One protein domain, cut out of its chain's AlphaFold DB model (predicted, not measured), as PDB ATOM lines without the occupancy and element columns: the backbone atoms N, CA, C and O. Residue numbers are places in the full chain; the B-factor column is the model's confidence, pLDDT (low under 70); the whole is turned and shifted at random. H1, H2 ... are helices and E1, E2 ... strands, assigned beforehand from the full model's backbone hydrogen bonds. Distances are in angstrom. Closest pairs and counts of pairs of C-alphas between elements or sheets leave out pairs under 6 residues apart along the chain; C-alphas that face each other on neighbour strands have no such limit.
ATOM      1  N   GLU A  32      29.215 -68.300  18.116       93.56
ATOM      2  CA  GLU A  32      27.764 -68.489  18.181       93.56
ATOM      3  C   GLU A  32      27.113 -68.459  16.791       93.56
ATOM      4  O   GLU A  32      26.332 -69.350  16.460       93.56
ATOM      5  N   HIS A  33      27.473 -67.496  15.940       95.62
ATOM      6  CA  HIS A  33      26.965 -67.403  14.572       95.62
ATOM      7  C   HIS A  33      27.446 -68.561  13.692       95.62
ATOM      8  O   HIS A  33      26.662 -69.107  12.913       95.62
ATOM      9  N   VAL A  34      28.701 -68.998  13.844       96.94
ATOM     10  CA  VAL A  34      29.208 -70.192  13.144       96.94
ATOM     11  C   VAL A  34      28.452 -71.444  13.596       96.94
ATOM     12  O   VAL A  34      28.031 -72.246  12.759       96.94
ATOM     13  N   ALA A  35      28.212 -71.600  14.902       96.56
ATOM     14  CA  ALA A  35      27.432 -72.710  15.440       96.56
ATOM     15  C   ALA A  35      25.975 -72.692  14.942       96.56
ATOM     16  O   ALA A  35      25.446 -73.732  14.552       96.56
ATOM     17  N   ALA A  36      25.343 -71.518  14.885       96.31
ATOM     18  CA  ALA A  36      23.991 -71.356  14.358       96.31
ATOM     19  C   ALA A  36      23.915 -71.661  12.850       96.31
ATOM     20  O   ALA A  36      23.014 -72.376  12.410       96.31
ATOM     21  N   ALA A  37      24.884 -71.195  12.057       96.38
ATOM     22  CA  ALA A  37      24.987 -71.528  10.638       96.38
ATOM     23  C   ALA A  37      25.171 -73.038  10.425       96.38
ATOM     24  O   ALA A  37      24.493 -73.627   9.581       96.38
ATOM     25  N   LYS A  38      26.022 -73.685  11.233       95.81
ATOM     26  CA  LYS A  38      26.212 -75.141  11.221       95.81
ATOM     27  C   LYS A  38      24.905 -75.874  11.522       95.81
ATOM     28  O   LYS A  38      24.483 -76.700  10.717       95.81
ATOM     29  N   ALA A  39      24.232 -75.520  12.617       95.31
ATOM     30  CA  ALA A  39      22.966 -76.134  13.015       95.31
ATOM     31  C   ALA A  39      21.861 -75.937  11.961       95.31
ATOM     32  O   ALA A  39      21.005 -76.801  11.780       95.31
ATOM     33  N   THR A  40      21.865 -74.807  11.251       94.75
ATOM     34  CA  THR A  40      20.952 -74.552  10.129       94.75
ATOM     35  C   THR A  40      21.262 -75.446   8.933       94.75
ATOM     36  O   THR A  40      20.352 -76.074   8.400       94.75
ATOM     37  N   LEU A  41      22.530 -75.567   8.535       93.25
ATOM     38  CA  LEU A  41      22.925 -76.441   7.430       93.25
ATOM     39  C   LEU A  41      22.655 -77.925   7.734       93.25
ATOM     40  O   LEU A  41      22.252 -78.666   6.842       93.25
ATOM     41  N   GLU A  42      22.821 -78.368   8.981       92.38
ATOM     42  CA  GLU A  42      22.535 -79.748   9.416       92.38
ATOM     43  C   GLU A  42      21.044 -80.117   9.347       92.38
ATOM     44  O   GLU A  42      20.708 -81.291   9.226       92.38
ATOM     45  N   LYS A  43      20.137 -79.131   9.349       91.62
ATOM     46  CA  LYS A  43      18.696 -79.358   9.124       91.62
ATOM     47  C   LYS A  43      18.353 -79.614   7.657       91.62
ATOM     48  O   LYS A  43      17.186 -79.870   7.344       91.62
ATOM     49  N   SER A  44      19.336 -79.528   6.761       90.56
ATOM     50  CA  SER A  44      19.135 -79.776   5.344       90.56
ATOM     51  C   SER A  44      18.525 -81.157   5.099       90.56
ATOM     52  O   SER A  44      19.079 -82.166   5.540       90.56
ATOM     53  N   PRO A  45      17.413 -81.244   4.344       88.75
ATOM     54  CA  PRO A  45      16.758 -82.511   4.040       88.75
ATOM     55  C   PRO A  45      17.601 -83.464   3.183       88.75
ATOM     56  O   PRO A  45      17.206 -84.616   3.030       88.75
ATOM     57  N   VAL A  46      18.713 -82.986   2.612       89.38
ATOM     58  CA  VAL A  46      19.551 -83.737   1.672       89.38
ATOM     59  C   VAL A  46      20.923 -84.115   2.238       89.38
ATOM     60  O   VAL A  46      21.595 -84.942   1.639       89.38
ATOM     61  N   ARG A  47      21.349 -83.584   3.396       77.25
ATOM     62  CA  ARG A  47      22.725 -83.761   3.915       77.25
ATOM     63  C   ARG A  47      23.042 -85.121   4.574       77.25
ATOM     64  O   ARG A  47      24.140 -85.299   5.088       77.25
ATOM     65  N   GLY A  48      22.115 -86.082   4.566       71.88
ATOM     66  CA  GLY A  48      22.239 -87.332   5.334       71.88
ATOM     67  C   GLY A  48      23.274 -88.342   4.813       71.88
ATOM     68  O   GLY A  48      23.984 -88.943   5.612       71.88
ATOM     69  N   ASN A  49      23.370 -88.537   3.495       86.50
ATOM     70  CA  ASN A  49      24.294 -89.496   2.875       86.50
ATOM     71  C   ASN A  49      24.937 -88.861   1.635       86.50
ATOM     72  O   ASN A  49      24.566 -89.123   0.489       86.50
ATOM     73  N   CYS A  50      25.867 -87.948   1.906       92.94
ATOM     74  CA  CYS A  50      26.600 -87.191   0.905       92.94
ATOM     75  C   CYS A  50      28.043 -87.677   0.791       92.94
ATOM     76  O   CYS A  50      28.715 -87.895   1.798       92.94
ATOM     77  N   ALA A  51      28.534 -87.763  -0.438       94.44
ATOM     78  CA  ALA A  51      29.944 -87.956  -0.747       94.44
ATOM     79  C   ALA A  51      30.434 -86.809  -1.645       94.44
ATOM     80  O   ALA A  51      29.627 -86.248  -2.390       94.44
ATOM     81  N   PRO A  52      31.727 -86.446  -1.612       95.06
ATOM     82  CA  PRO A  52      32.289 -85.525  -2.595       95.06
ATOM     83  C   PRO A  52      31.998 -85.992  -4.027       95.06
ATOM     84  O   PRO A  52      32.020 -87.195  -4.310       95.06
ATOM     85  N   ALA A  53      31.724 -85.051  -4.929       94.62
ATOM     86  CA  ALA A  53      31.647 -85.351  -6.351       94.62
ATOM     87  C   ALA A  53      33.008 -85.866  -6.845       94.62
ATOM     88  O   ALA A  53      34.060 -85.389  -6.419       94.62
ATOM     89  N   GLN A  54      32.986 -86.868  -7.723       92.69
ATOM     90  CA  GLN A  54      34.212 -87.475  -8.254       92.69
ATOM     91  C   GLN A  54      34.833 -86.642  -9.383       92.69
ATOM     92  O   GLN A  54      36.030 -86.744  -9.635       92.69
ATOM     93  N   GLU A  55      34.021 -85.815 -10.039       94.50
ATOM     94  CA  GLU A  55      34.395 -84.977 -11.170       94.50
ATOM     95  C   GLU A  55      33.682 -83.623 -11.108       94.50
ATOM     96  O   GLU A  55      32.749 -83.426 -10.321       94.50
ATOM     97  N   ASP A  56      34.156 -82.680 -11.923       96.50
ATOM     98  CA  ASP A  56      33.538 -81.365 -12.038       96.50
ATOM     99  C   ASP A  56      32.101 -81.511 -12.538       96.50
ATOM    100  O   ASP A  56      31.823 -82.091 -13.587       96.50
ATOM    101  N   PHE A  57      31.169 -80.935 -11.792       96.25
ATOM    102  CA  PHE A  57      29.753 -81.049 -12.084       96.25
ATOM    103  C   PHE A  57      29.311 -79.860 -12.933       96.25
ATOM    104  O   PHE A  57      28.909 -78.828 -12.405       96.25
ATOM    105  N   LEU A  58      29.397 -79.985 -14.261       94.88
ATOM    106  CA  LEU A  58      28.875 -79.001 -15.223       94.88
ATOM    107  C   LEU A  58      29.268 -77.542 -14.892       94.88
ATOM    108  O   LEU A  58      28.410 -76.676 -14.689       94.88
ATOM    109  N   GLY A  59      30.574 -77.285 -14.788       95.00
ATOM    110  CA  GLY A  59      31.133 -75.965 -14.474       95.00
ATOM    111  C   GLY A  59      31.282 -75.662 -12.979       95.00
ATOM    112  O   GLY A  59      31.754 -74.578 -12.632       95.00
ATOM    113  N   TRP A  60      30.898 -76.585 -12.095       97.44
ATOM    114  CA  TRP A  60      31.199 -76.522 -10.664       97.44
ATOM    115  C   TRP A  60      32.417 -77.398 -10.335       97.44
ATOM    116  O   TRP A  60      32.389 -78.582 -10.670       97.44
ATOM    117  N   PRO A  61      33.452 -76.870  -9.654       97.56
ATOM    118  CA  PRO A  61      34.598 -77.671  -9.232       97.56
ATOM    119  C   PRO A  61      34.184 -78.828  -8.317       97.56
ATOM    120  O   PRO A  61      33.481 -78.600  -7.331       97.56
ATOM    121  N   ALA A  62      34.672 -80.041  -8.584       96.88
ATOM    122  CA  ALA A  62      34.341 -81.251  -7.821       96.88
ATOM    123  C   ALA A  62      34.543 -81.077  -6.305       96.88
ATOM    124  O   ALA A  62      33.729 -81.514  -5.494       96.88
ATOM    125  N   SER A  63      35.601 -80.355  -5.917       95.94
ATOM    126  CA  SER A  63      35.959 -80.074  -4.520       95.94
ATOM    127  C   SER A  63      34.933 -79.234  -3.756       95.94
ATOM    128  O   SER A  63      35.037 -79.113  -2.539       95.94
ATOM    129  N   LEU A  64      33.994 -78.602  -4.459       96.56
ATOM    130  CA  LEU A  64      32.933 -77.780  -3.882       96.56
ATOM    131  C   LEU A  64      31.571 -78.475  -3.935       96.56
ATOM    132  O   LEU A  64      30.590 -77.901  -3.473       96.56
ATOM    133  N   VAL A  65      31.479 -79.676  -4.508       97.44
ATOM    134  CA  VAL A  65      30.204 -80.349  -4.755       97.44
ATOM    135  C   VAL A  65      30.121 -81.638  -3.958       97.44
ATOM    136  O   VAL A  65      31.029 -82.464  -3.952       97.44
ATOM    137  N   GLN A  66      28.979 -81.829  -3.315       96.62
ATOM    138  CA  GLN A  66      28.592 -83.072  -2.674       96.62
ATOM    139  C   GLN A  66      27.460 -83.716  -3.464       96.62
ATOM    140  O   GLN A  66      26.443 -83.083  -3.743       96.62
ATOM    141  N   ARG A  67      27.622 -84.990  -3.805       97.06
ATOM    142  CA  ARG A  67      26.564 -85.838  -4.339       97.06
ATOM    143  C   ARG A  67      25.863 -86.526  -3.174       97.06
ATOM    144  O   ARG A  67      26.476 -87.308  -2.451       97.06
ATOM    145  N   CYS A  68      24.581 -86.240  -3.010       96.12
ATOM    146  CA  CYS A  68      23.775 -86.674  -1.883       96.12
ATOM    147  C   CYS A  68      22.621 -87.551  -2.356       96.12
ATOM    148  O   CYS A  68      21.711 -87.071  -3.037       96.12
ATOM    149  N   GLU A  69      22.635 -88.819  -1.962       95.69
ATOM    150  CA  GLU A  69      21.465 -89.688  -2.071       95.69
ATOM    151  C   GLU A  69      20.722 -89.681  -0.744       95.69
ATOM    152  O   GLU A  69      21.323 -89.796   0.319       95.69
ATOM    153  N   TYR A  70      19.411 -89.521  -0.781       94.56
ATOM    154  CA  TYR A  70      18.612 -89.403   0.427       94.56
ATOM    155  C   TYR A  70      17.225 -89.991   0.210       94.56
ATOM    156  O   TYR A  70      16.781 -90.199  -0.916       94.56
ATOM    157  N   GLN A  71      16.535 -90.262   1.311       92.06
ATOM    158  CA  GLN A  71      15.184 -90.798   1.296       92.06
ATOM    159  C   GLN A  71      14.254 -89.810   1.996       92.06
ATOM    160  O   GLN A  71      14.545 -89.330   3.096       92.06
ATOM    161  N   ARG A  72      13.115 -89.513   1.374       89.56
ATOM    162  CA  ARG A  72      12.019 -88.766   1.994       89.56
ATOM    163  C   ARG A  72      10.784 -89.638   1.924       89.56
ATOM    164  O   ARG A  72      10.122 -89.677   0.897       89.56
ATOM    165  N   GLU A  73      10.521 -90.341   3.022       87.06
ATOM    166  CA  GLU A  73       9.457 -91.349   3.103       87.06
ATOM    167  C   GLU A  73       9.694 -92.470   2.077       87.06
ATOM    168  O   GLU A  73      10.691 -93.179   2.192       87.06
ATOM    169  N   ASP A  74       8.834 -92.637   1.077       89.56
ATOM    170  CA  ASP A  74       8.953 -93.621  -0.006       89.56
ATOM    171  C   ASP A  74       9.631 -93.060  -1.271       89.56
ATOM    172  O   ASP A  74       9.937 -93.810  -2.198       89.56
ATOM    173  N   MET A  75       9.937 -91.760  -1.300       93.25
ATOM    174  CA  MET A  75      10.574 -91.104  -2.438       93.25
ATOM    175  C   MET A  75      12.106 -91.070  -2.276       93.25
ATOM    176  O   MET A  75      12.613 -90.350  -1.404       93.25
ATOM    177  N   PRO A  76      12.867 -91.796  -3.119       94.94
ATOM    178  CA  PRO A  76      14.313 -91.641  -3.181       94.94
ATOM    179  C   PRO A  76      14.660 -90.314  -3.860       94.94
ATOM    180  O   PRO A  76      13.967 -89.871  -4.779       94.94
ATOM    181  N   GLY A  77      15.740 -89.674  -3.429       95.75
ATOM    182  CA  GLY A  77      16.208 -88.394  -3.940       95.75
ATOM    183  C   GLY A  77      17.705 -88.406  -4.219       95.75
ATOM    184  O   GLY A  77      18.481 -88.970  -3.450       95.75
ATOM    185  N   LEU A  78      18.108 -87.752  -5.304       97.00
ATOM    186  CA  LEU A  78      19.499 -87.469  -5.638       97.00
ATOM    187  C   LEU A  78      19.674 -85.967  -5.835       97.00
ATOM    188  O   LEU A  78      19.042 -85.390  -6.716       97.00
ATOM    189  N   ALA A  79      20.557 -85.349  -5.060       96.88
ATOM    190  CA  ALA A  79      20.894 -83.937  -5.175       96.88
ATOM    191  C   ALA A  79      22.410 -83.739  -5.264       96.88
ATOM    192  O   ALA A  79      23.173 -84.378  -4.543       96.88
ATOM    193  N   TYR A  80      22.830 -82.798  -6.101       97.44
ATOM    194  CA  TYR A  80      24.171 -82.227  -6.085       97.44
ATOM    195  C   TYR A  80      24.094 -80.916  -5.309       97.44
ATOM    196  O   TYR A  80      23.328 -80.018  -5.663       97.44
ATOM    197  N   VAL A  81      24.837 -80.828  -4.212       96.19
ATOM    198  CA  VAL A  81      24.757 -79.743  -3.233       96.19
ATOM    199  C   VAL A  81      26.101 -79.043  -3.153       96.19
ATOM    200  O   VAL A  81      27.141 -79.695  -3.112       96.19
ATOM    201  N   LEU A  82      26.087 -77.716  -3.106       96.12
ATOM    202  CA  LEU A  82      27.294 -76.939  -2.856       96.12
ATOM    203  C   LEU A  82      27.751 -77.117  -1.399       96.12
ATOM    204  O   LEU A  82      26.972 -76.901  -0.462       96.12
ATOM    205  N   ASP A  83      29.018 -77.466  -1.200       94.50
ATOM    206  CA  ASP A  83      29.633 -77.617   0.118       94.50
ATOM    207  C   ASP A  83      29.996 -76.254   0.723       94.50
ATOM    208  O   ASP A  83      31.145 -75.805   0.739       94.50
ATOM    209  N   VAL A  84      28.970 -75.550   1.198       94.50
ATOM    210  CA  VAL A  84      29.148 -74.293   1.923       94.50
ATOM    211  C   VAL A  84      29.514 -74.594   3.373       94.50
ATOM    212  O   VAL A  84      28.737 -75.208   4.115       94.50
ATOM    213  N   LYS A  85      30.695 -74.120   3.779       94.94
ATOM    214  CA  LYS A  85      31.175 -74.194   5.163       94.94
ATOM    215  C   LYS A  85      30.331 -73.302   6.088       94.94
ATOM    216  O   LYS A  85      29.951 -72.203   5.666       94.94
ATOM    217  N   PRO A  86      30.071 -73.711   7.345       95.69
ATOM    218  CA  PRO A  86      29.334 -72.895   8.313       95.69
ATOM    219  C   PRO A  86      29.903 -71.488   8.491       95.69
ATOM    220  O   PRO A  86      29.148 -70.523   8.565       95.69
ATOM    221  N   GLU A  87      31.228 -71.360   8.488       96.00
ATOM    222  CA  GLU A  87      31.927 -70.085   8.557       96.00
ATOM    223  C   GLU A  87      31.524 -69.216   7.361       96.00
ATOM    224  O   GLU A  87      31.047 -68.095   7.527       96.00
ATOM    225  N   THR A  88      31.650 -69.730   6.138       96.25
ATOM    226  CA  THR A  88      31.280 -68.990   4.924       96.25
ATOM    227  C   THR A  88      29.837 -68.484   4.985       96.25
ATOM    228  O   THR A  88      29.616 -67.292   4.780       96.25
ATOM    229  N   LEU A  89      28.880 -69.335   5.374       96.19
ATOM    230  CA  LEU A  89      27.486 -68.916   5.540       96.19
ATOM    231  C   LEU A  89      27.326 -67.833   6.618       96.19
ATOM    232  O   LEU A  89      26.678 -66.820   6.363       96.19
ATOM    233  N   ALA A  90      27.925 -68.014   7.799       96.62
ATOM    234  CA  ALA A  90      27.845 -67.036   8.884       96.62
ATOM    235  C   ALA A  90      28.385 -65.667   8.446       96.62
ATOM    236  O   ALA A  90      27.726 -64.648   8.625       96.62
ATOM    237  N   ARG A  91      29.536 -65.648   7.772       96.75
ATOM    238  CA  ARG A  91      30.150 -64.407   7.288       96.75
ATOM    239  C   ARG A  91      29.312 -63.720   6.223       96.75
ATOM    240  O   ARG A  91      29.187 -62.504   6.287       96.75
ATOM    241  N   TRP A  92      28.696 -64.453   5.296       96.88
ATOM    242  CA  TRP A  92      27.768 -63.844   4.337       96.88
ATOM    243  C   TRP A  92      26.590 -63.162   5.034       96.88
ATOM    244  O   TRP A  92      26.239 -62.033   4.688       96.88
ATOM    245  N   VAL A  93      25.995 -63.831   6.026       96.00
ATOM    246  CA  VAL A  93      24.832 -63.310   6.756       96.00
ATOM    247  C   VAL A  93      25.209 -62.110   7.621       96.00
ATOM    248  O   VAL A  93      24.525 -61.092   7.560       96.00
ATOM    249  N   GLU A  94      26.306 -62.176   8.376       95.00
ATOM    250  CA  GLU A  94      26.828 -61.030   9.134       95.00
ATOM    251  C   GLU A  94      27.107 -59.842   8.212       95.00
ATOM    252  O   GLU A  94      26.650 -58.730   8.496       95.00
ATOM    253  N   THR A  95      27.787 -60.108   7.088       95.19
ATOM    254  CA  THR A  95      28.132 -59.116   6.060       95.19
ATOM    255  C   THR A  95      26.901 -58.373   5.570       95.19
ATOM    256  O   THR A  95      26.819 -57.146   5.653       95.19
ATOM    257  N   ALA A  96      25.891 -59.121   5.134       95.00
ATOM    258  CA  ALA A  96      24.669 -58.537   4.612       95.00
ATOM    259  C   ALA A  96      23.822 -57.855   5.705       95.00
ATOM    260  O   ALA A  96      23.266 -56.783   5.469       95.00
ATOM    261  N   CYS A  97      23.757 -58.419   6.915       94.12
ATOM    262  CA  CYS A  97      23.007 -57.837   8.026       94.12
ATOM    263  C   CYS A  97      23.557 -56.484   8.468       94.12
ATOM    264  O   CYS A  97      22.780 -55.545   8.636       94.12
ATOM    265  N   SER A  98      24.873 -56.347   8.629       92.94
ATOM    266  CA  SER A  98      25.418 -55.055   9.046       92.94
ATOM    267  C   SER A  98      25.362 -54.019   7.915       92.94
ATOM    268  O   SER A  98      25.155 -52.841   8.187       92.94
ATOM    269  N   ALA A  99      25.464 -54.443   6.651       93.19
ATOM    270  CA  ALA A  99      25.402 -53.530   5.515       93.19
ATOM    271  C   ALA A  99      23.975 -53.044   5.206       93.19
ATOM    272  O   ALA A  99      23.778 -51.889   4.832       93.19
ATOM    273  N   LEU A 100      22.967 -53.916   5.331       93.19
ATOM    274  CA  LEU A 100      21.612 -53.663   4.813       93.19
ATOM    275  C   LEU A 100      20.555 -53.517   5.914       93.19
ATOM    276  O   LEU A 100      19.501 -52.918   5.696       93.19
ATOM    277  N   MET A 101      20.826 -54.047   7.105       90.12
ATOM    278  CA  MET A 101      19.854 -54.183   8.191       90.12
ATOM    279  C   MET A 101      20.364 -53.560   9.493       90.12
ATOM    280  O   MET A 101      20.082 -54.053  10.583       90.12
ATOM    281  N   VAL A 102      21.088 -52.440   9.382       85.56
ATOM    282  CA  VAL A 102      21.557 -51.657  10.535       85.56
ATOM    283  C   VAL A 102      20.392 -51.372  11.486       85.56
ATOM    284  O   VAL A 102      19.347 -50.867  11.074       85.56
ATOM    285  N   GLY A 103      20.569 -51.715  12.763       80.62
ATOM    286  CA  GLY A 103      19.560 -51.523  13.808       80.62
ATOM    287  C   GLY A 103      18.448 -52.579  13.848       80.62
ATOM    288  O   GLY A 103      17.630 -52.543  14.763       80.62
ATOM    289  N   ALA A 104      18.413 -53.540  12.918       82.12
ATOM    290  CA  ALA A 104      17.493 -54.670  12.989       82.12
ATOM    291  C   ALA A 104      18.066 -55.762  13.908       82.12
ATOM    292  O   ALA A 104      18.920 -56.559  13.505       82.12
ATOM    293  N   GLY A 105      17.588 -55.804  15.154       80.44
ATOM    294  CA  GLY A 105      17.887 -56.905  16.071       80.44
ATOM    295  C   GLY A 105      17.513 -58.259  15.454       80.44
ATOM    296  O   GLY A 105      16.540 -58.360  14.710       80.44
ATOM    297  N   HIS A 106      18.293 -59.303  15.746       88.00
ATOM    298  CA  HIS A 106      18.063 -60.676  15.264       88.00
ATOM    299  C   HIS A 106      18.109 -60.876  13.735       88.00
ATOM    300  O   HIS A 106      17.626 -61.896  13.242       88.00
ATOM    301  N   CYS A 107      18.704 -59.951  12.968       92.94
ATOM    302  CA  CYS A 107      18.851 -60.110  11.515       92.94
ATOM    303  C   CYS A 107      19.522 -61.442  11.126       92.94
ATOM    304  O   CYS A 107      19.080 -62.107  10.185       92.94
ATOM    305  N   PHE A 108      20.554 -61.849  11.872       94.56
ATOM    306  CA  PHE A 108      21.299 -63.078  11.611       94.56
ATOM    307  C   PHE A 108      20.403 -64.321  11.718       94.56
ATOM    308  O   PHE A 108      20.198 -65.034  10.733       94.56
ATOM    309  N   ASP A 109      19.784 -64.522  12.886       94.00
ATOM    310  CA  ASP A 109      18.884 -65.652  13.145       94.00
ATOM    311  C   ASP A 109      17.701 -65.666  12.177       94.00
ATOM    312  O   ASP A 109      17.285 -66.722  11.694       94.00
ATOM    313  N   ARG A 110      17.170 -64.481  11.852       92.75
ATOM    314  CA  ARG A 110      16.070 -64.333  10.899       92.75
ATOM    315  C   ARG A 110      16.464 -64.809   9.508       92.75
ATOM    316  O   ARG A 110      15.715 -65.560   8.893       92.75
ATOM    317  N   THR A 111      17.633 -64.399   9.033       94.56
ATOM    318  CA  THR A 111      18.133 -64.765   7.705       94.56
ATOM    319  C   THR A 111      18.354 -66.275   7.594       94.56
ATOM    320  O   THR A 111      17.982 -66.877   6.584       94.56
ATOM    321  N   LEU A 112      18.883 -66.912   8.646       94.81
ATOM    322  CA  LEU A 112      19.019 -68.372   8.703       94.81
ATOM    323  C   LEU A 112      17.666 -69.090   8.781       94.81
ATOM    324  O   LEU A 112      17.477 -70.114   8.126       94.81
ATOM    325  N   LYS A 113      16.702 -68.549   9.537       93.00
ATOM    326  CA  LYS A 113      15.339 -69.089   9.578       93.00
ATOM    327  C   LYS A 113      14.688 -69.063   8.194       93.00
ATOM    328  O   LYS A 113      14.169 -70.083   7.756       93.00
ATOM    329  N   CYS A 114      14.769 -67.943   7.479       92.19
ATOM    330  CA  CYS A 114      14.171 -67.847   6.147       92.19
ATOM    331  C   CYS A 114      14.846 -68.774   5.127       92.19
ATOM    332  O   CYS A 114      14.173 -69.281   4.232       92.19
ATOM    333  N   ALA A 115      16.140 -69.070   5.297       91.12
ATOM    334  CA  ALA A 115      16.817 -70.085   4.494       91.12
ATOM    335  C   ALA A 115      16.227 -71.496   4.694       91.12
ATOM    336  O   ALA A 115      16.094 -72.267   3.738       91.12
ATOM    337  N   LEU A 116      15.855 -71.844   5.932       88.94
ATOM    338  CA  LEU A 116      15.183 -73.110   6.243       88.94
ATOM    339  C   LEU A 116      13.786 -73.171   5.627       88.94
ATOM    340  O   LEU A 116      13.433 -74.183   5.026       88.94
ATOM    341  N   ASP A 117      13.024 -72.084   5.730       84.44
ATOM    342  CA  ASP A 117      11.643 -72.029   5.241       84.44
ATOM    343  C   ASP A 117      11.559 -72.038   3.697       84.44
ATOM    344  O   ASP A 117      10.526 -72.408   3.142       84.44
ATOM    345  N   SER A 118      12.647 -71.687   2.996       83.38
ATOM    346  CA  SER A 118      12.720 -71.687   1.528       83.38
ATOM    347  C   SER A 118      13.092 -73.060   0.942       83.38
ATOM    348  O   SER A 118      12.231 -73.766   0.418       83.38
ATOM    349  N   THR A 119      14.363 -73.475   1.024       79.12
ATOM    350  CA  THR A 119      14.839 -74.763   0.466       79.12
ATOM    351  C   THR A 119      15.314 -75.743   1.538       79.12
ATOM    352  O   THR A 119      16.048 -76.690   1.242       79.12
ATOM    353  N   GLY A 120      14.939 -75.526   2.803       84.44
ATOM    354  CA  GLY A 120      15.474 -76.303   3.919       84.44
ATOM    355  C   GLY A 120      16.968 -76.065   4.105       84.44
ATOM    356  O   GLY A 120      17.697 -77.019   4.326       84.44
ATOM    357  N   ALA A 121      17.449 -74.834   3.918       86.19
ATOM    358  CA  ALA A 121      18.865 -74.475   4.008       86.19
ATOM    359  C   ALA A 121      19.805 -75.303   3.097       86.19
ATOM    360  O   ALA A 121      20.965 -75.546   3.433       86.19
ATOM    361  N   SER A 122      19.313 -75.746   1.934       86.44
ATOM    362  CA  SER A 122      20.088 -76.557   0.986       86.44
ATOM    363  C   SER A 122      20.495 -75.749  -0.242       86.44
ATOM    364  O   SER A 122      19.631 -75.242  -0.960       86.44
ATOM    365  N   PHE A 123      21.800 -75.701  -0.524       91.56
ATOM    366  CA  PHE A 123      22.361 -75.165  -1.769       91.56
ATOM    367  C   PHE A 123      22.332 -76.226  -2.876       91.56
ATOM    368  O   PHE A 123      23.373 -76.702  -3.322       91.56
ATOM    369  N   VAL A 124      21.136 -76.660  -3.276       94.94
ATOM    370  CA  VAL A 124      20.984 -77.665  -4.340       94.94
ATOM    371  C   VAL A 124      21.349 -77.029  -5.678       94.94
ATOM    372  O   VAL A 124      20.593 -76.216  -6.198       94.94
ATOM    373  N   ILE A 125      22.503 -77.391  -6.235       96.62
ATOM    374  CA  ILE A 125      22.989 -76.885  -7.525       96.62
ATOM    375  C   ILE A 125      22.564 -77.767  -8.703       96.62
ATOM    376  O   ILE A 125      22.573 -77.311  -9.843       96.62
ATOM    377  N   GLY A 126      22.163 -79.010  -8.434       96.81
ATOM    378  CA  GLY A 126      21.720 -79.971  -9.436       96.81
ATOM    379  C   GLY A 126      20.869 -81.084  -8.834       96.81
ATOM    380  O   GLY A 126      20.944 -81.352  -7.635       96.81
ATOM    381  N   GLY A 127      20.079 -81.762  -9.664       96.44
ATOM    382  CA  GLY A 127      19.260 -82.897  -9.230       96.44
ATOM    383  C   GLY A 127      17.994 -82.478  -8.487       96.44
ATOM    384  O   GLY A 127      17.487 -81.378  -8.679       96.44
ATOM    385  N   ASN A 128      17.440 -83.377  -7.684       96.00
ATOM    386  CA  ASN A 128      16.101 -83.290  -7.120       96.00
ATOM    387  C   ASN A 128      16.105 -82.928  -5.629       96.00
ATOM    388  O   ASN A 128      16.722 -83.614  -4.811       96.00
ATOM    389  N   LEU A 129      15.315 -81.923  -5.258       94.00
ATOM    390  CA  LEU A 129      14.904 -81.642  -3.886       94.00
ATOM    391  C   LEU A 129      13.433 -82.030  -3.697       94.00
ATOM    392  O   LEU A 129      12.540 -81.375  -4.231       94.00
ATOM    393  N   ILE A 130      13.165 -83.039  -2.872       92.94
ATOM    394  CA  ILE A 130      11.797 -83.430  -2.523       92.94
ATOM    395  C   ILE A 130      11.264 -82.473  -1.448       92.94
ATOM    396  O   ILE A 130      11.572 -82.585  -0.250       92.94
ATOM    397  N   ALA A 131      10.454 -81.514  -1.890       85.25
ATOM    398  CA  ALA A 131       9.875 -80.461  -1.062       85.25
ATOM    399  C   ALA A 131       8.379 -80.701  -0.816       85.25
ATOM    400  O   ALA A 131       7.679 -81.272  -1.650       85.25
ATOM    401  N   ALA A 132       7.879 -80.266   0.343       82.75
ATOM    402  CA  ALA A 132       6.447 -80.283   0.633       82.75
ATOM    403  C   ALA A 132       5.809 -78.974   0.163       82.75
ATOM    404  O   ALA A 132       6.239 -77.902   0.580       82.75
ATOM    405  N   ARG A 133       4.751 -79.058  -0.643       75.56
ATOM    406  CA  ARG A 133       3.930 -77.917  -1.050       75.56
ATOM    407  C   ARG A 133       2.472 -78.207  -0.730       75.56
ATOM    408  O   ARG A 133       1.910 -79.178  -1.227       75.56
ATOM    409  N   SER A 134       1.874 -77.384   0.132       76.88
ATOM    410  CA  SER A 134       0.496 -77.578   0.612       76.88
ATOM    411  C   SER A 134       0.243 -78.994   1.158       76.88
ATOM    412  O   SER A 134      -0.774 -79.612   0.863       76.88
ATOM    413  N   GLY A 135       1.211 -79.535   1.907       81.31
ATOM    414  CA  GLY A 135       1.155 -80.891   2.466       81.31
ATOM    415  C   GLY A 135       1.523 -82.020   1.496       81.31
ATOM    416  O   GLY A 135       1.739 -83.139   1.946       81.31
ATOM    417  N   VAL A 136       1.671 -81.746   0.195       84.56
ATOM    418  CA  VAL A 136       2.013 -82.754  -0.821       84.56
ATOM    419  C   VAL A 136       3.505 -82.708  -1.135       84.56
ATOM    420  O   VAL A 136       4.044 -81.652  -1.468       84.56
ATOM    421  N   LYS A 137       4.189 -83.851  -1.042       89.06
ATOM    422  CA  LYS A 137       5.596 -83.981  -1.447       89.06
ATOM    423  C   LYS A 137       5.694 -84.018  -2.967       89.06
ATOM    424  O   LYS A 137       4.959 -84.752  -3.622       89.06
ATOM    425  N   GLN A 138       6.583 -83.207  -3.523       91.81
ATOM    426  CA  GLN A 138       6.777 -83.079  -4.963       91.81
ATOM    427  C   GLN A 138       8.266 -83.054  -5.287       91.81
ATOM    428  O   GLN A 138       9.069 -82.516  -4.521       91.81
ATOM    429  N   ASN A 139       8.618 -83.618  -6.440       93.75
ATOM    430  CA  ASN A 139       9.969 -83.521  -6.978       93.75
ATOM    431  C   ASN A 139      10.227 -82.095  -7.464       93.75
ATOM    432  O   ASN A 139       9.375 -81.493  -8.123       93.75
ATOM    433  N   ARG A 140      11.409 -81.559  -7.181       94.06
ATOM    434  CA  ARG A 140      11.851 -80.271  -7.707       94.06
ATOM    435  C   ARG A 140      13.278 -80.400  -8.194       94.06
ATOM    436  O   ARG A 140      14.200 -80.491  -7.393       94.06
ATOM    437  N   PHE A 141      13.441 -80.361  -9.507       96.31
ATOM    438  CA  PHE A 141      14.752 -80.451 -10.130       96.31
ATOM    439  C   PHE A 141      15.425 -79.087 -10.210       96.31
ATOM    440  O   PHE A 141      14.755 -78.085 -10.455       96.31
ATOM    441  N   TYR A 142      16.738 -79.060 -10.013       96.75
ATOM    442  CA  TYR A 142      17.562 -77.860 -10.014       96.75
ATOM    443  C   TYR A 142      18.654 -77.938 -11.074       96.75
ATOM    444  O   TYR A 142      19.186 -79.012 -11.363       96.75
ATOM    445  N   ARG A 143      19.023 -76.766 -11.590       97.38
ATOM    446  CA  ARG A 143      20.233 -76.522 -12.373       97.38
ATOM    447  C   ARG A 143      20.848 -75.205 -11.904       97.38
ATOM    448  O   ARG A 143      20.133 -74.220 -11.768       97.38
ATOM    449  N   ASN A 144      22.145 -75.200 -11.604       96.88
ATOM    450  CA  ASN A 144      22.891 -74.067 -11.034       96.88
ATOM    451  C   ASN A 144      22.163 -73.331  -9.899       96.88
ATOM    452  O   ASN A 144      22.180 -72.109  -9.833       96.88
ATOM    453  N   GLY A 145      21.493 -74.055  -9.004       95.31
ATOM    454  CA  GLY A 145      20.789 -73.426  -7.887       95.31
ATOM    455  C   GLY A 145      19.384 -72.935  -8.218       95.31
ATOM    456  O   GLY A 145      18.701 -72.476  -7.319       95.31
ATOM    457  N   VAL A 146      18.903 -73.052  -9.455       96.00
ATOM    458  CA  VAL A 146      17.562 -72.608  -9.856       96.00
ATOM    459  C   VAL A 146      16.674 -73.812 -10.130       96.00
ATOM    460  O   VAL A 146      17.079 -74.745 -10.821       96.00
ATOM    461  N   ALA A 147      15.448 -73.795  -9.609       94.75
ATOM    462  CA  ALA A 147      14.469 -74.840  -9.879       94.75
ATOM    463  C   ALA A 147      13.990 -74.776 -11.342       94.75
ATOM    464  O   ALA A 147      13.546 -73.727 -11.813       94.75
ATOM    465  N   ILE A 148      14.037 -75.896 -12.061       95.94
ATOM    466  CA  ILE A 148      13.746 -75.973 -13.497       95.94
ATOM    467  C   ILE A 148      12.507 -76.812 -13.815       95.94
ATOM    468  O   ILE A 148      12.065 -77.678 -13.048       95.94
ATOM    469  N   VAL A 149      11.949 -76.555 -14.996       94.56
ATOM    470  CA  VAL A 149      10.966 -77.436 -15.622       94.56
ATOM    471  C   VAL A 149      11.711 -78.634 -16.207       94.56
ATOM    472  O   VAL A 149      12.493 -78.500 -17.144       94.56
ATOM    473  N   ALA A 150      11.436 -79.802 -15.643       93.31
ATOM    474  CA  ALA A 150      11.959 -81.096 -16.061       93.31
ATOM    475  C   ALA A 150      10.830 -82.139 -15.976       93.31
ATOM    476  O   ALA A 150       9.812 -81.873 -15.317       93.31
ATOM    477  N   PRO A 151      10.975 -83.322 -16.602       90.44
ATOM    478  CA  PRO A 151      10.037 -84.421 -16.399       90.44
ATOM    479  C   PRO A 151       9.785 -84.655 -14.902       90.44
ATOM    480  O   PRO A 151      10.713 -84.637 -14.102       90.44
ATOM    481  N   LYS A 152       8.512 -84.808 -14.512       89.25
ATOM    482  CA  LYS A 152       8.069 -85.019 -13.116       89.25
ATOM    483  C   LYS A 152       8.325 -83.861 -12.136       89.25
ATOM    484  O   LYS A 152       7.949 -83.976 -10.970       89.25
ATOM    485  N   SER A 153       8.881 -82.732 -12.578       88.50
ATOM    486  CA  SER A 153       9.021 -81.536 -11.734       88.50
ATOM    487  C   SER A 153       7.641 -81.015 -11.307       88.50
ATOM    488  O   SER A 153       6.733 -80.887 -12.129       88.50
ATOM    489  N   GLY A 154       7.451 -80.757 -10.012       84.00
ATOM    490  CA  GLY A 154       6.162 -80.386  -9.418       84.00
ATOM    491  C   GLY A 154       5.147 -81.533  -9.302       84.00
ATOM    492  O   GLY A 154       4.030 -81.302  -8.842       84.00
ATOM    493  N   MET A 155       5.507 -82.761  -9.692       87.00
ATOM    494  CA  MET A 155       4.639 -83.935  -9.563       87.00
ATOM    495  C   MET A 155       4.979 -84.738  -8.297       87.00
ATOM    496  O   MET A 155       6.161 -84.842  -7.941       87.00
ATOM    497  N   PRO A 156       3.971 -85.315  -7.612       87.38
ATOM    498  CA  PRO A 156       4.203 -86.286  -6.548       87.38
ATOM    499  C   PRO A 156       4.692 -87.628  -7.113       87.38
ATOM    500  O   PRO A 156       4.540 -87.910  -8.304       87.38
ATOM    501  N   GLY A 157       5.221 -88.475  -6.228       90.44
ATOM    502  CA  GLY A 157       5.618 -89.849  -6.537       90.44
ATOM    503  C   GLY A 157       7.115 -90.028  -6.790       90.44
ATOM    504  O   GLY A 157       7.819 -89.104  -7.202       90.44
ATOM    505  N   ALA A 158       7.598 -91.238  -6.518       92.44
ATOM    506  CA  ALA A 158       9.004 -91.593  -6.652       92.44
ATOM    507  C   ALA A 158       9.495 -91.470  -8.106       92.44
ATOM    508  O   ALA A 158       8.829 -91.912  -9.044       92.44
ATOM    509  N   VAL A 159      10.694 -90.913  -8.270       95.31
ATOM    510  CA  VAL A 159      11.453 -90.920  -9.527       95.31
ATOM    511  C   VAL A 159      12.692 -91.791  -9.302       95.31
ATOM    512  O   VAL A 159      13.364 -91.601  -8.289       95.31
ATOM    513  N   PRO A 160      13.032 -92.749 -10.175       95.69
ATOM    514  CA  PRO A 160      14.246 -93.548 -10.012       95.69
ATOM    515  C   PRO A 160      15.509 -92.677  -9.960       95.69
ATOM    516  O   PRO A 160      15.635 -91.727 -10.728       95.69
ATOM    517  N   ILE A 161      16.476 -93.023  -9.102       96.00
ATOM    518  CA  ILE A 161      17.734 -92.262  -8.939       96.00
ATOM    519  C   ILE A 161      18.459 -92.055 -10.276       96.00
ATOM    520  O   ILE A 161      18.947 -90.962 -10.540       96.00
ATOM    521  N   GLN A 162      18.469 -93.065 -11.151       96.56
ATOM    522  CA  GLN A 162      19.090 -92.971 -12.475       96.56
ATOM    523  C   GLN A 162      18.438 -91.898 -13.364       96.56
ATOM    524  O   GLN A 162      19.139 -91.173 -14.061       96.56
ATOM    525  N   GLU A 163      17.111 -91.767 -13.326       96.69
ATOM    526  CA  GLU A 163      16.392 -90.722 -14.068       96.69
ATOM    527  C   GLU A 163      16.677 -89.338 -13.465       96.69
ATOM    528  O   GLU A 163      16.908 -88.374 -14.193       96.69
ATOM    529  N   GLN A 164      16.745 -89.238 -12.133       97.44
ATOM    530  CA  GLN A 164      17.119 -87.988 -11.464       97.44
ATOM    531  C   GLN A 164      18.540 -87.544 -11.825       97.44
ATOM    532  O   GLN A 164      18.769 -86.353 -12.016       97.44
ATOM    533  N   ASP A 165      19.474 -88.488 -11.939       96.69
ATOM    534  CA  ASP A 165      20.862 -88.220 -12.316       96.69
ATOM    535  C   ASP A 165      20.977 -87.736 -13.768       96.69
ATOM    536  O   ASP A 165      21.684 -86.770 -14.047       96.69
ATOM    537  N   GLN A 166      20.209 -88.333 -14.685       96.12
ATOM    538  CA  GLN A 166      20.115 -87.861 -16.071       96.12
ATOM    539  C   GLN A 166      19.578 -86.427 -16.146       96.12
ATOM    540  O   GLN A 166      20.121 -85.602 -16.878       96.12
ATOM    541  N   ILE A 167      18.542 -86.107 -15.363       96.12
ATOM    542  CA  ILE A 167      17.999 -84.744 -15.286       96.12
ATOM    543  C   ILE A 167      19.019 -83.784 -14.659       96.12
ATOM    544  O   ILE A 167      19.155 -82.655 -15.126       96.12
ATOM    545  N   ALA A 168      19.757 -84.212 -13.629       96.31
ATOM    546  CA  ALA A 168      20.790 -83.397 -12.987       96.31
ATOM    547  C   ALA A 168      21.899 -82.977 -13.964       96.31
ATOM    548  O   ALA A 168      22.434 -81.873 -13.840       96.31
ATOM    549  N   HIS A 169      22.199 -83.831 -14.947       96.38
ATOM    550  CA  HIS A 169      23.201 -83.593 -15.983       96.38
ATOM    551  C   HIS A 169      22.651 -82.909 -17.248       96.38
ATOM    552  O   HIS A 169      23.364 -82.798 -18.247       96.38
ATOM    553  N   MET A 170      21.405 -82.424 -17.224       95.00
ATOM    554  CA  MET A 170      20.827 -81.660 -18.329       95.00
ATOM    555  C   MET A 170      21.643 -80.376 -18.593       95.00
ATOM    556  O   MET A 170      21.811 -79.562 -17.677       95.00
ATOM    557  N   PRO A 171      22.118 -80.148 -19.833       94.50
ATOM    558  CA  PRO A 171      22.768 -78.899 -20.212       94.50
ATOM    559  C   PRO A 171      21.839 -77.690 -20.053       94.50
ATOM    560  O   PRO A 171      20.633 -77.777 -20.273       94.50
ATOM    561  N   GLU A 172      22.403 -76.524 -19.742       94.56
ATOM    562  CA  GLU A 172      21.633 -75.291 -19.504       94.56
ATOM    563  C   GLU A 172      20.805 -74.867 -20.722       94.56
ATOM    564  O   GLU A 172      19.642 -74.490 -20.574       94.56
ATOM    565  N   LYS A 173      21.365 -75.033 -21.925       94.19
ATOM    566  CA  LYS A 173      20.680 -74.801 -23.205       94.19
ATOM    567  C   LYS A 173      19.405 -75.637 -23.397       94.19
ATOM    568  O   LYS A 173      18.513 -75.231 -24.141       94.19
ATOM    569  N   ASP A 174      19.303 -76.786 -22.724       94.44
ATOM    570  CA  ASP A 174      18.187 -77.727 -22.859       94.44
ATOM    571  C   ASP A 174      17.093 -77.468 -21.797       94.44
ATOM    572  O   ASP A 174      16.024 -78.083 -21.819       94.44
ATOM    573  N   VAL A 175      17.307 -76.501 -20.892       94.81
ATOM    574  CA  VAL A 175      16.312 -76.085 -19.896       94.81
ATOM    575  C   VAL A 175      15.142 -75.369 -20.579       94.81
ATOM    576  O   VAL A 175      15.227 -74.225 -21.041       94.81
ATOM    577  N   SER A 176      13.991 -76.040 -20.592       94.25
ATOM    578  CA  SER A 176      12.760 -75.553 -21.233       94.25
ATOM    579  C   SER A 176      12.063 -74.415 -20.473       94.25
ATOM    580  O   SER A 176      11.357 -73.608 -21.077       94.25
ATOM    581  N   GLY A 177      12.284 -74.312 -19.162       94.56
ATOM    582  CA  GLY A 177      11.635 -73.328 -18.302       94.56
ATOM    583  C   GLY A 177      12.183 -73.337 -16.880       94.56
ATOM    584  O   GLY A 177      12.893 -74.256 -16.476       94.56
ATOM    585  N   MET A 178      11.824 -72.313 -16.107       93.75
ATOM    586  CA  MET A 178      12.189 -72.179 -14.695       93.75
ATOM    587  C   MET A 178      10.937 -72.162 -13.829       93.75
ATOM    588  O   MET A 178       9.936 -71.530 -14.171       93.75
ATOM    589  N   LEU A 179      11.003 -72.845 -12.694       89.81
ATOM    590  CA  LEU A 179      10.003 -72.728 -11.646       89.81
ATOM    591  C   LEU A 179      10.278 -71.475 -10.809       89.81
ATOM    592  O   LEU A 179      11.370 -70.913 -10.845       89.81
ATOM    593  N   GLU A 180       9.261 -71.016 -10.076       84.88
ATOM    594  CA  GLU A 180       9.385 -69.905  -9.114       84.88
ATOM    595  C   GLU A 180      10.070 -68.656  -9.672       84.88
ATOM    596  O   GLU A 180      10.819 -67.976  -8.979       84.88
ATOM    597  N   ARG A 181       9.803 -68.340 -10.945       88.38
ATOM    598  CA  ARG A 181      10.346 -67.149 -11.615       88.38
ATOM    599  C   ARG A 181      11.887 -67.120 -11.656       88.38
ATOM    600  O   ARG A 181      12.467 -66.056 -11.844       88.38
ATOM    601  N   GLY A 182      12.542 -68.276 -11.517       91.44
ATOM    602  CA  GLY A 182      14.000 -68.393 -11.549       91.44
ATOM    603  C   GLY A 182      14.687 -68.112 -10.214       91.44
ATOM    604  O   GLY A 182      15.863 -67.757 -10.215       91.44
ATOM    605  N   GLY A 183      13.984 -68.233  -9.089       92.75
ATOM    606  CA  GLY A 183      14.583 -68.027  -7.775       92.75
ATOM    607  C   GLY A 183      15.733 -68.986  -7.467       92.75
ATOM    608  O   GLY A 183      15.679 -70.179  -7.776       92.75
ATOM    609  N   VAL A 184      16.790 -68.434  -6.872       94.44
ATOM    610  CA  VAL A 184      17.991 -69.184  -6.489       94.44
ATOM    611  C   VAL A 184      17.793 -69.860  -5.141       94.44
ATOM    612  O   VAL A 184      17.304 -69.244  -4.199       94.44
ATOM    613  N   ALA A 185      18.219 -71.112  -5.029       91.56
ATOM    614  CA  ALA A 185      18.160 -71.915  -3.824       91.56
ATOM    615  C   ALA A 185      18.747 -71.188  -2.604       91.56
ATOM    616  O   ALA A 185      19.571 -70.279  -2.711       91.56
ATOM    617  N   LEU A 186      18.327 -71.645  -1.429       89.62
ATOM    618  CA  LEU A 186      18.568 -71.063  -0.116       89.62
ATOM    619  C   LEU A 186      17.654 -69.891   0.239       89.62
ATOM    620  O   LEU A 186      16.891 -70.022   1.183       89.62
ATOM    621  N   TRP A 187      17.700 -68.775  -0.487       91.25
ATOM    622  CA  TRP A 187      16.899 -67.583  -0.147       91.25
ATOM    623  C   TRP A 187      15.821 -67.242  -1.173       91.25
ATOM    624  O   TRP A 187      15.062 -66.298  -0.977       91.25
ATOM    625  N   ASN A 188      15.729 -68.005  -2.260       91.69
ATOM    626  CA  ASN A 188      14.837 -67.734  -3.381       91.69
ATOM    627  C   ASN A 188      15.053 -66.338  -3.997       91.69
ATOM    628  O   ASN A 188      14.096 -65.672  -4.389       91.69
ATOM    629  N   THR A 189      16.311 -65.879  -4.079       93.69
ATOM    630  CA  THR A 189      16.648 -64.593  -4.709       93.69
ATOM    631  C   THR A 189      16.205 -64.606  -6.167       93.69
ATOM    632  O   THR A 189      16.690 -65.421  -6.953       93.69
ATOM    633  N   LEU A 190      15.309 -63.694  -6.540       93.50
ATOM    634  CA  LEU A 190      14.811 -63.572  -7.910       93.50
ATOM    635  C   LEU A 190      15.763 -62.732  -8.786       93.50
ATOM    636  O   LEU A 190      16.462 -61.858  -8.261       93.50
ATOM    637  N   PRO A 191      15.762 -62.917 -10.123       94.31
ATOM    638  CA  PRO A 191      16.640 -62.176 -11.032       94.31
ATOM    639  C   PRO A 191      16.588 -60.651 -10.845       94.31
ATOM    640  O   PRO A 191      17.627 -60.001 -10.751       94.31
ATOM    641  N   TYR A 192      15.391 -60.069 -10.715       91.81
ATOM    642  CA  TYR A 192      15.238 -58.620 -10.530       91.81
ATOM    643  C   TYR A 192      15.769 -58.127  -9.175       91.81
ATOM    644  O   TYR A 192      16.266 -57.009  -9.085       91.81
ATOM    645  N   GLN A 193      15.710 -58.961  -8.133       93.69
ATOM    646  CA  GLN A 193      16.244 -58.638  -6.806       93.69
ATOM    647  C   GLN A 193      17.775 -58.628  -6.841       93.69
ATOM    648  O   GLN A 193      18.416 -57.738  -6.283       93.69
ATOM    649  N   PHE A 194      18.365 -59.596  -7.548       94.94
ATOM    650  CA  PHE A 194      19.803 -59.642  -7.794       94.94
ATOM    651  C   PHE A 194      20.287 -58.454  -8.641       94.94
ATOM    652  O   PHE A 194      21.301 -57.844  -8.304       94.94
ATOM    653  N   ALA A 195      19.545 -58.073  -9.687       93.06
ATOM    654  CA  ALA A 195      19.921 -56.994 -10.605       93.06
ATOM    655  C   ALA A 195      20.198 -55.654  -9.897       93.06
ATOM    656  O   ALA A 195      21.124 -54.942 -10.275       93.06
ATOM    657  N   VAL A 196      19.476 -55.342  -8.813       90.38
ATOM    658  CA  VAL A 196      19.691 -54.121  -8.008       90.38
ATOM    659  C   VAL A 196      21.093 -54.069  -7.379       90.38
ATOM    660  O   VAL A 196      21.597 -52.988  -7.076       90.38
ATOM    661  N   LYS A 197      21.743 -55.221  -7.182       91.06
ATOM    662  CA  LYS A 197      23.115 -55.329  -6.658       91.06
ATOM    663  C   LYS A 197      24.170 -55.604  -7.725       91.06
ATOM    664  O   LYS A 197      25.348 -55.652  -7.387       91.06
ATOM    665  N   ALA A 198      23.754 -55.777  -8.974       88.88
ATOM    666  CA  ALA A 198      24.601 -56.124 -10.107       88.88
ATOM    667  C   ALA A 198      24.304 -55.197 -11.298       88.88
ATOM    668  O   ALA A 198      24.046 -55.664 -12.405       88.88
ATOM    669  N   LEU A 199      24.284 -53.880 -11.063       85.50
ATOM    670  CA  LEU A 199      23.924 -52.876 -12.076       85.50
ATOM    671  C   LEU A 199      24.893 -52.857 -13.268       85.50
ATOM    672  O   LEU A 199      24.540 -52.416 -14.357       85.50
ATOM    673  N   GLU A 200      26.111 -53.350 -13.063       88.25
ATOM    674  CA  GLU A 200      27.130 -53.535 -14.089       88.25
ATOM    675  C   GLU A 200      26.891 -54.772 -14.972       88.25
ATOM    676  O   GLU A 200      27.577 -54.957 -15.978       88.25
ATOM    677  N   ILE A 201      25.923 -55.622 -14.614       86.62
ATOM    678  CA  ILE A 201      25.619 -56.879 -15.293       86.62
ATOM    679  C   ILE A 201      24.235 -56.790 -15.940       86.62
ATOM    680  O   ILE A 201      23.232 -56.474 -15.305       86.62
ATOM    681  N   ALA A 202      24.147 -57.150 -17.221       89.25
ATOM    682  CA  ALA A 202      22.873 -57.232 -17.933       89.25
ATOM    683  C   ALA A 202      22.078 -58.489 -17.525       89.25
ATOM    684  O   ALA A 202      22.025 -59.467 -18.280       89.25
ATOM    685  N   VAL A 203      21.481 -58.468 -16.331       92.25
ATOM    686  CA  VAL A 203      20.612 -59.534 -15.810       92.25
ATOM    687  C   VAL A 203      19.333 -59.616 -16.656       92.25
ATOM    688  O   VAL A 203      18.709 -58.582 -16.910       92.25
ATOM    689  N   PRO A 204      18.912 -60.804 -17.126       90.44
ATOM    690  CA  PRO A 204      17.679 -60.908 -17.894       90.44
ATOM    691  C   PRO A 204      16.458 -60.587 -17.020       90.44
ATOM    692  O   PRO A 204      16.286 -61.159 -15.946       90.44
ATOM    693  N   ALA A 205      15.586 -59.697 -17.501       82.50
ATOM    694  CA  ALA A 205      14.363 -59.312 -16.788       82.50
ATOM    695  C   ALA A 205      13.312 -60.439 -16.738       82.50
ATOM    696  O   ALA A 205      12.492 -60.493 -15.827       82.50
ATOM    697  N   GLU A 206      13.345 -61.347 -17.717       85.44
ATOM    698  CA  GLU A 206      12.405 -62.460 -17.871       85.44
ATOM    699  C   GLU A 206      13.139 -63.723 -18.338       85.44
ATOM    700  O   GLU A 206      14.161 -63.639 -19.017       85.44
ATOM    701  N   MET A 207      12.566 -64.894 -18.052       91.44
ATOM    702  CA  MET A 207      13.150 -66.216 -18.348       91.44
ATOM    703  C   MET A 207      12.401 -66.963 -19.468       91.44
ATOM    704  O   MET A 207      12.294 -68.192 -19.480       91.44
ATOM    705  N   ASN A 208      11.843 -66.211 -20.417       89.56
ATOM    706  CA  ASN A 208      10.965 -66.715 -21.479       89.56
ATOM    707  C   ASN A 208      11.691 -67.282 -22.709       89.56
ATOM    708  O   ASN A 208      11.092 -68.056 -23.450       89.56
ATOM    709  N   THR A 209      12.972 -66.976 -22.910       93.75
ATOM    710  CA  THR A 209      13.772 -67.513 -24.027       93.75
ATOM    711  C   THR A 209      14.895 -68.424 -23.520       93.75
ATOM    712  O   THR A 209      15.340 -68.231 -22.383       93.75
ATOM    713  N   PRO A 210      15.356 -69.406 -24.323       95.12
ATOM    714  CA  PRO A 210      16.492 -70.261 -23.965       95.12
ATOM    715  C   PRO A 210      17.732 -69.458 -23.552       95.12
ATOM    716  O   PRO A 210      18.202 -69.624 -22.432       95.12
ATOM    717  N   ASP A 211      18.156 -68.487 -24.367       95.38
ATOM    718  CA  ASP A 211      19.347 -67.666 -24.101       95.38
ATOM    719  C   ASP A 211      19.262 -66.901 -22.774       95.38
ATOM    720  O   ASP A 211      20.244 -66.786 -22.042       95.38
ATOM    721  N   ARG A 212      18.080 -66.366 -22.427       95.38
ATOM    722  CA  ARG A 212      17.888 -65.667 -21.146       95.38
ATOM    723  C   ARG A 212      17.972 -66.631 -19.965       95.38
ATOM    724  O   ARG A 212      18.541 -66.265 -18.940       95.38
ATOM    725  N   ARG A 213      17.429 -67.845 -20.108       96.44
ATOM    726  CA  ARG A 213      17.505 -68.886 -19.075       96.44
ATOM    727  C   ARG A 213      18.935 -69.351 -18.858       96.44
ATOM    728  O   ARG A 213      19.391 -69.336 -17.721       96.44
ATOM    729  N   GLU A 214      19.634 -69.699 -19.931       96.44
ATOM    730  CA  GLU A 214      21.043 -70.093 -19.890       96.44
ATOM    731  C   GLU A 214      21.892 -68.992 -19.251       96.44
ATOM    732  O   GLU A 214      22.587 -69.230 -18.270       96.44
ATOM    733  N   LYS A 215      21.722 -67.741 -19.696       96.06
ATOM    734  CA  LYS A 215      22.424 -66.592 -19.114       96.06
ATOM    735  C   LYS A 215      22.171 -66.432 -17.614       96.06
ATOM    736  O   LYS A 215      23.100 -66.103 -16.881       96.06
ATOM    737  N   TRP A 216      20.938 -66.629 -17.144       96.75
ATOM    738  CA  TRP A 216      20.644 -66.551 -15.714       96.75
ATOM    739  C   TRP A 216      21.279 -67.701 -14.928       96.75
ATOM    740  O   TRP A 216      21.911 -67.450 -13.906       96.75
ATOM    741  N   LEU A 217      21.181 -68.939 -15.423       97.38
ATOM    742  CA  LEU A 217      21.821 -70.106 -14.805       97.38
ATOM    743  C   LEU A 217      23.336 -69.918 -14.689       97.38
ATOM    744  O   LEU A 217      23.916 -70.217 -13.642       97.38
ATOM    745  N   GLU A 218      23.964 -69.389 -15.735       96.38
ATOM    746  CA  GLU A 218      25.390 -69.086 -15.753       96.38
ATOM    747  C   GLU A 218      25.753 -67.992 -14.740       96.38
ATOM    748  O   GLU A 218      26.691 -68.150 -13.958       96.38
ATOM    749  N   MET A 219      24.975 -66.904 -14.688       96.44
ATOM    750  CA  MET A 219      25.178 -65.835 -13.704       96.44
ATOM    751  C   MET A 219      25.110 -66.358 -12.274       96.44
ATOM    752  O   MET A 219      25.980 -66.033 -11.471       96.44
ATOM    753  N   VAL A 220      24.113 -67.183 -11.949       97.06
ATOM    754  CA  VAL A 220      23.973 -67.738 -10.598       97.06
ATOM    755  C   VAL A 220      25.194 -68.577 -10.225       97.06
ATOM    756  O   VAL A 220      25.728 -68.416  -9.127       97.06
ATOM    757  N   ARG A 221      25.679 -69.424 -11.142       97.56
ATOM    758  CA  ARG A 221      26.888 -70.231 -10.925       97.56
ATOM    759  C   ARG A 221      28.114 -69.356 -10.684       97.56
ATOM    760  O   ARG A 221      28.779 -69.505  -9.661       97.56
ATOM    761  N   VAL A 222      28.394 -68.429 -11.596       96.81
ATOM    762  CA  VAL A 222      29.571 -67.551 -11.523       96.81
ATOM    763  C   VAL A 222      29.551 -66.696 -10.255       96.81
ATOM    764  O   VAL A 222      30.568 -66.578  -9.573       96.81
ATOM    765  N   GLU A 223      28.404 -66.119  -9.903       96.62
ATOM    766  CA  GLU A 223      28.289 -65.251  -8.730       96.62
ATOM    767  C   GLU A 223      28.363 -66.031  -7.418       96.62
ATOM    768  O   GLU A 223      28.945 -65.540  -6.451       96.62
ATOM    769  N   MET A 224      27.847 -67.261  -7.372       97.19
ATOM    770  CA  MET A 224      28.006 -68.114  -6.197       97.19
ATOM    771  C   MET A 224      29.459 -68.573  -6.018       97.19
ATOM    772  O   MET A 224      29.960 -68.553  -4.897       97.19
ATOM    773  N   LEU A 225      30.164 -68.926  -7.101       97.25
ATOM    774  CA  LEU A 225      31.594 -69.251  -7.041       97.25
ATOM    775  C   LEU A 225      32.413 -68.067  -6.506       97.25
ATOM    776  O   LEU A 225      33.202 -68.245  -5.583       97.25
ATOM    777  N   LYS A 226      32.153 -66.845  -6.994       96.62
ATOM    778  CA  LYS A 226      32.770 -65.623  -6.445       96.62
ATOM    779  C   LYS A 226      32.426 -65.413  -4.970       96.62
ATOM    780  O   LYS A 226      33.289 -65.024  -4.187       96.62
ATOM    781  N   ALA A 227      31.176 -65.662  -4.577       96.56
ATOM    782  CA  ALA A 227      30.744 -65.493  -3.194       96.56
ATOM    783  C   ALA A 227      31.501 -66.428  -2.238       96.56
ATOM    784  O   ALA A 227      31.783 -66.032  -1.112       96.56
ATOM    785  N   LEU A 228      31.866 -67.647  -2.655       96.06
ATOM    786  CA  LEU A 228      32.618 -68.591  -1.805       96.06
ATOM    787  C   LEU A 228      34.004 -68.071  -1.411       96.06
ATOM    788  O   LEU A 228      34.521 -68.434  -0.352       96.06
ATOM    789  N   GLU A 229      34.574 -67.201  -2.236       95.00
ATOM    790  CA  GLU A 229      35.880 -66.575  -2.035       95.00
ATOM    791  C   GLU A 229      35.773 -65.177  -1.396       95.00
ATOM    792  O   GLU A 229      36.785 -64.546  -1.096       95.00
ATOM    793  N   SER A 230      34.551 -64.696  -1.145       94.19
ATOM    794  CA  SER A 230      34.257 -63.332  -0.700       94.19
ATOM    795  C   SER A 230      33.490 -63.310   0.631       94.19
ATOM    796  O   SER A 230      32.706 -64.217   0.922       94.19
ATOM    797  N   PRO A 231      33.665 -62.272   1.475       92.62
ATOM    798  CA  PRO A 231      32.758 -62.042   2.597       92.62
ATOM    799  C   PRO A 231      31.339 -61.664   2.145       92.62
ATOM    800  O   PRO A 231      30.387 -61.845   2.900       92.62
ATOM    801  N   GLU A 232      31.183 -61.167   0.921       93.56
ATOM    802  CA  GLU A 232      29.902 -60.742   0.372       93.56
ATOM    803  C   GLU A 232      29.253 -61.844  -0.465       93.56
ATOM    804  O   GLU A 232      29.878 -62.447  -1.338       93.56
ATOM    805  N   ASN A 233      27.950 -62.035  -0.262       96.62
ATOM    806  CA  ASN A 233      27.105 -62.796  -1.168       96.62
ATOM    807  C   ASN A 233      26.076 -61.850  -1.793       96.62
ATOM    808  O   ASN A 233      25.162 -61.346  -1.128       96.62
ATOM    809  N   ARG A 234      26.238 -61.582  -3.089       95.88
ATOM    810  CA  ARG A 234      25.407 -60.620  -3.814       95.88
ATOM    811  C   ARG A 234      23.972 -61.114  -4.017       95.88
ATOM    812  O   ARG A 234      23.049 -60.303  -4.004       95.88
ATOM    813  N   LEU A 235      23.767 -62.431  -4.121       96.00
ATOM    814  CA  LEU A 235      22.434 -63.041  -4.185       96.00
ATOM    815  C   LEU A 235      21.682 -62.842  -2.864       96.00
ATOM    816  O   LEU A 235      20.529 -62.408  -2.878       96.00
ATOM    817  N   LEU A 236      22.343 -63.070  -1.725       96.19
ATOM    818  CA  LEU A 236      21.784 -62.748  -0.409       96.19
ATOM    819  C   LEU A 236      21.482 -61.249  -0.288       96.19
ATOM    820  O   LEU A 236      20.388 -60.853   0.108       96.19
ATOM    821  N   SER A 237      22.437 -60.404  -0.677       96.19
ATOM    822  CA  SER A 237      22.295 -58.948  -0.593       96.19
ATOM    823  C   SER A 237      21.123 -58.420  -1.425       96.19
ATOM    824  O   SER A 237      20.419 -57.503  -0.988       96.19
ATOM    825  N   GLY A 238      20.904 -58.991  -2.613       95.38
ATOM    826  CA  GLY A 238      19.762 -58.682  -3.471       95.38
ATOM    827  C   GLY A 238      18.440 -59.046  -2.802       95.38
ATOM    828  O   GLY A 238      17.558 -58.197  -2.686       95.38
ATOM    829  N   TRP A 239      18.339 -60.263  -2.261       94.69
ATOM    830  CA  TRP A 239      17.151 -60.712  -1.533       94.69
ATOM    831  C   TRP A 239      16.855 -59.857  -0.294       94.69
ATOM    832  O   TRP A 239      15.720 -59.425  -0.109       94.69
ATOM    833  N   MET A 240      17.856 -59.531   0.527       94.56
ATOM    834  CA  MET A 240      17.640 -58.689   1.715       94.56
ATOM    835  C   MET A 240      17.198 -57.270   1.347       94.56
ATOM    836  O   MET A 240      16.334 -56.697   2.008       94.56
ATOM    837  N   SER A 241      17.755 -56.713   0.269       93.88
ATOM    838  CA  SER A 241      17.406 -55.361  -0.191       93.88
ATOM    839  C   SER A 241      16.008 -55.276  -0.796       93.88
ATOM    840  O   SER A 241      15.419 -54.200  -0.784       93.88
ATOM    841  N   ALA A 242      15.479 -56.389  -1.307       92.62
ATOM    842  CA  ALA A 242      14.110 -56.466  -1.798       92.62
ATOM    843  C   ALA A 242      13.074 -56.547  -0.663       92.62
ATOM    844  O   ALA A 242      11.928 -56.159  -0.864       92.62
ATOM    845  N   HIS A 243      13.468 -56.986   0.540       91.00
ATOM    846  CA  HIS A 243      12.527 -57.229   1.641       91.00
ATOM    847  C   HIS A 243      12.892 -56.557   2.983       91.00
ATOM    848  O   HIS A 243      12.745 -57.178   4.043       91.00
ATOM    849  N   PRO A 244      13.337 -55.284   3.011       89.19
ATOM    850  CA  PRO A 244      13.820 -54.658   4.240       89.19
ATOM    851  C   PRO A 244      12.720 -54.502   5.298       89.19
ATOM    852  O   PRO A 244      13.002 -54.588   6.489       89.19
ATOM    853  N   ILE A 245      11.467 -54.280   4.883       88.69
ATOM    854  CA  ILE A 245      10.328 -54.115   5.798       88.69
ATOM    855  C   ILE A 245       9.956 -55.463   6.424       88.69
ATOM    856  O   ILE A 245       9.959 -55.578   7.646       88.69
ATOM    857  N   THR A 246       9.715 -56.490   5.604       88.50
ATOM    858  CA  THR A 246       9.340 -57.841   6.053       88.50
ATOM    859  C   THR A 246      10.384 -58.439   6.993       88.50
ATOM    860  O   THR A 246      10.056 -58.945   8.065       88.50
ATOM    861  N   LEU A 247      11.669 -58.305   6.650       88.69
ATOM    862  CA  LEU A 247      12.747 -58.819   7.489       88.69
ATOM    863  C   LEU A 247      12.861 -58.056   8.820       88.69
ATOM    864  O   LEU A 247      13.103 -58.683   9.853       88.69
ATOM    865  N   ARG A 248      12.632 -56.732   8.837       87.69
ATOM    866  CA  ARG A 248      12.580 -55.932  10.080       87.69
ATOM    867  C   ARG A 248      11.352 -56.238  10.934       87.69
ATOM    868  O   ARG A 248      11.449 -56.163  12.154       87.69
ATOM    869  N   ALA A 249      10.234 -56.610  10.317       87.56
ATOM    870  CA  ALA A 249       9.039 -57.077  11.018       87.56
ATOM    871  C   ALA A 249       9.229 -58.469  11.649       87.56
ATOM    872  O   ALA A 249       8.395 -58.915  12.433       87.56
TER     873      ALA A 249
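Overview. This is residues 32 to 249 of the 258 residues of an uncharacterized protein of Methylocystis rosea (UniProt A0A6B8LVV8). A twisted antiparallel sheet of five strands, E1 E2 E3 E4 E7 in order, makes one part of the domain, with H4 over one of its faces, and a group of mostly crossed helices, H1, H2, H3, H5, H7 and H8, makes the other. The longest helix, H6, grazes the sheet and touches H7, while a small antiparallel hairpin, E5 and E6, turns off from E4 and leads back to E7. The 218 printed residues hold H1 E1 E2 E3 H2 H3 E4 E5 E6 E7 H4 H5 H6 H7 H8 in chain order, eight helices and seven strands of mixed class. The whole is compact, with a radius of gyration of the C-alphas of 16.4 A and spans of 48 by 37 by 36 A.

Arrangement. H1, residues 32 to 42, touches H2, residues 86 to 100, at Lys 38 and Pro 86, the closest C-alphas, 4.8 A, at a steep tilt of 62 degrees, with residues 86 to 90 of H2 alone. H1 touches H3, residues 107 to 119, at a shallow tilt of 5 degrees, the same way; the closest C-alphas, of Thr 40 and Leu 112, are 6.6 A apart. E1, residues 50 to 52, E2, 65 to 72, and E3, 75 to 82, form a meander, each strand the antiparallel neighbour of the one before; N 51 and O 67, 2.9 A, and N 68 and O 79, 2.8 A, are within hydrogen-bond range. E4, residues 124 to 128, is the antiparallel neighbour of E3, with N 80 and O 126 within hydrogen-bond range at 2.8 A, and of E7, residues 141 to 143, with N 142 and O 127 within hydrogen-bond range at 2.8 A. E5, residues 131 to 133, and E6, 136 to 138, are a hairpin with N 133 and O 136 at 2.8 A. H4, residues 161 to 168, is on the five-stranded sheet at a height of 7.8 A, over E4 and only just over E3, with 3 C-alphas. H5, residues 191 to 195, touches H7, residues 234 to 242, at Phe 194 and Gly 238, the closest C-alphas, 4.4 A. H6, residues 210 to 228, touches H7 about perpendicular, at 75 degrees, with residues 223 to 227 alone; the closest C-alphas, of Ala 227 and Arg 234, are 7.3 A apart. H2 touches H7 at Ala 96 and Ser 237, the closest C-alphas, 5.7 A. H8, residues 244 to 248, only just touches H3, with 3 pairs of C-alphas within 8 A, the closest Arg 110 and Leu 247, 7.3 A. In H1 to H8 every O i to N i+4 pair is within hydrogen-bond range.

Along the chain. H1 begins at C-alpha 32 (27.764, -68.489, 18.181) and H8 ends at C-alpha 248 (12.580, -55.932, 10.080). From first to last C-alpha H6 measures 27.5 A, E3 21.9 A, E2 21.1 A, H2 21.0 A and H3 18.8 A.

Size, cuts and confidence. The C-alphas farthest apart, of Gly 103 and Gln 162, are 49.1 A apart. The long links are E1 to E2, E7 to H4, H4 to H5 and H5 to H6. The printed part has no cut, and no printed residue is under 70 in pLDDT.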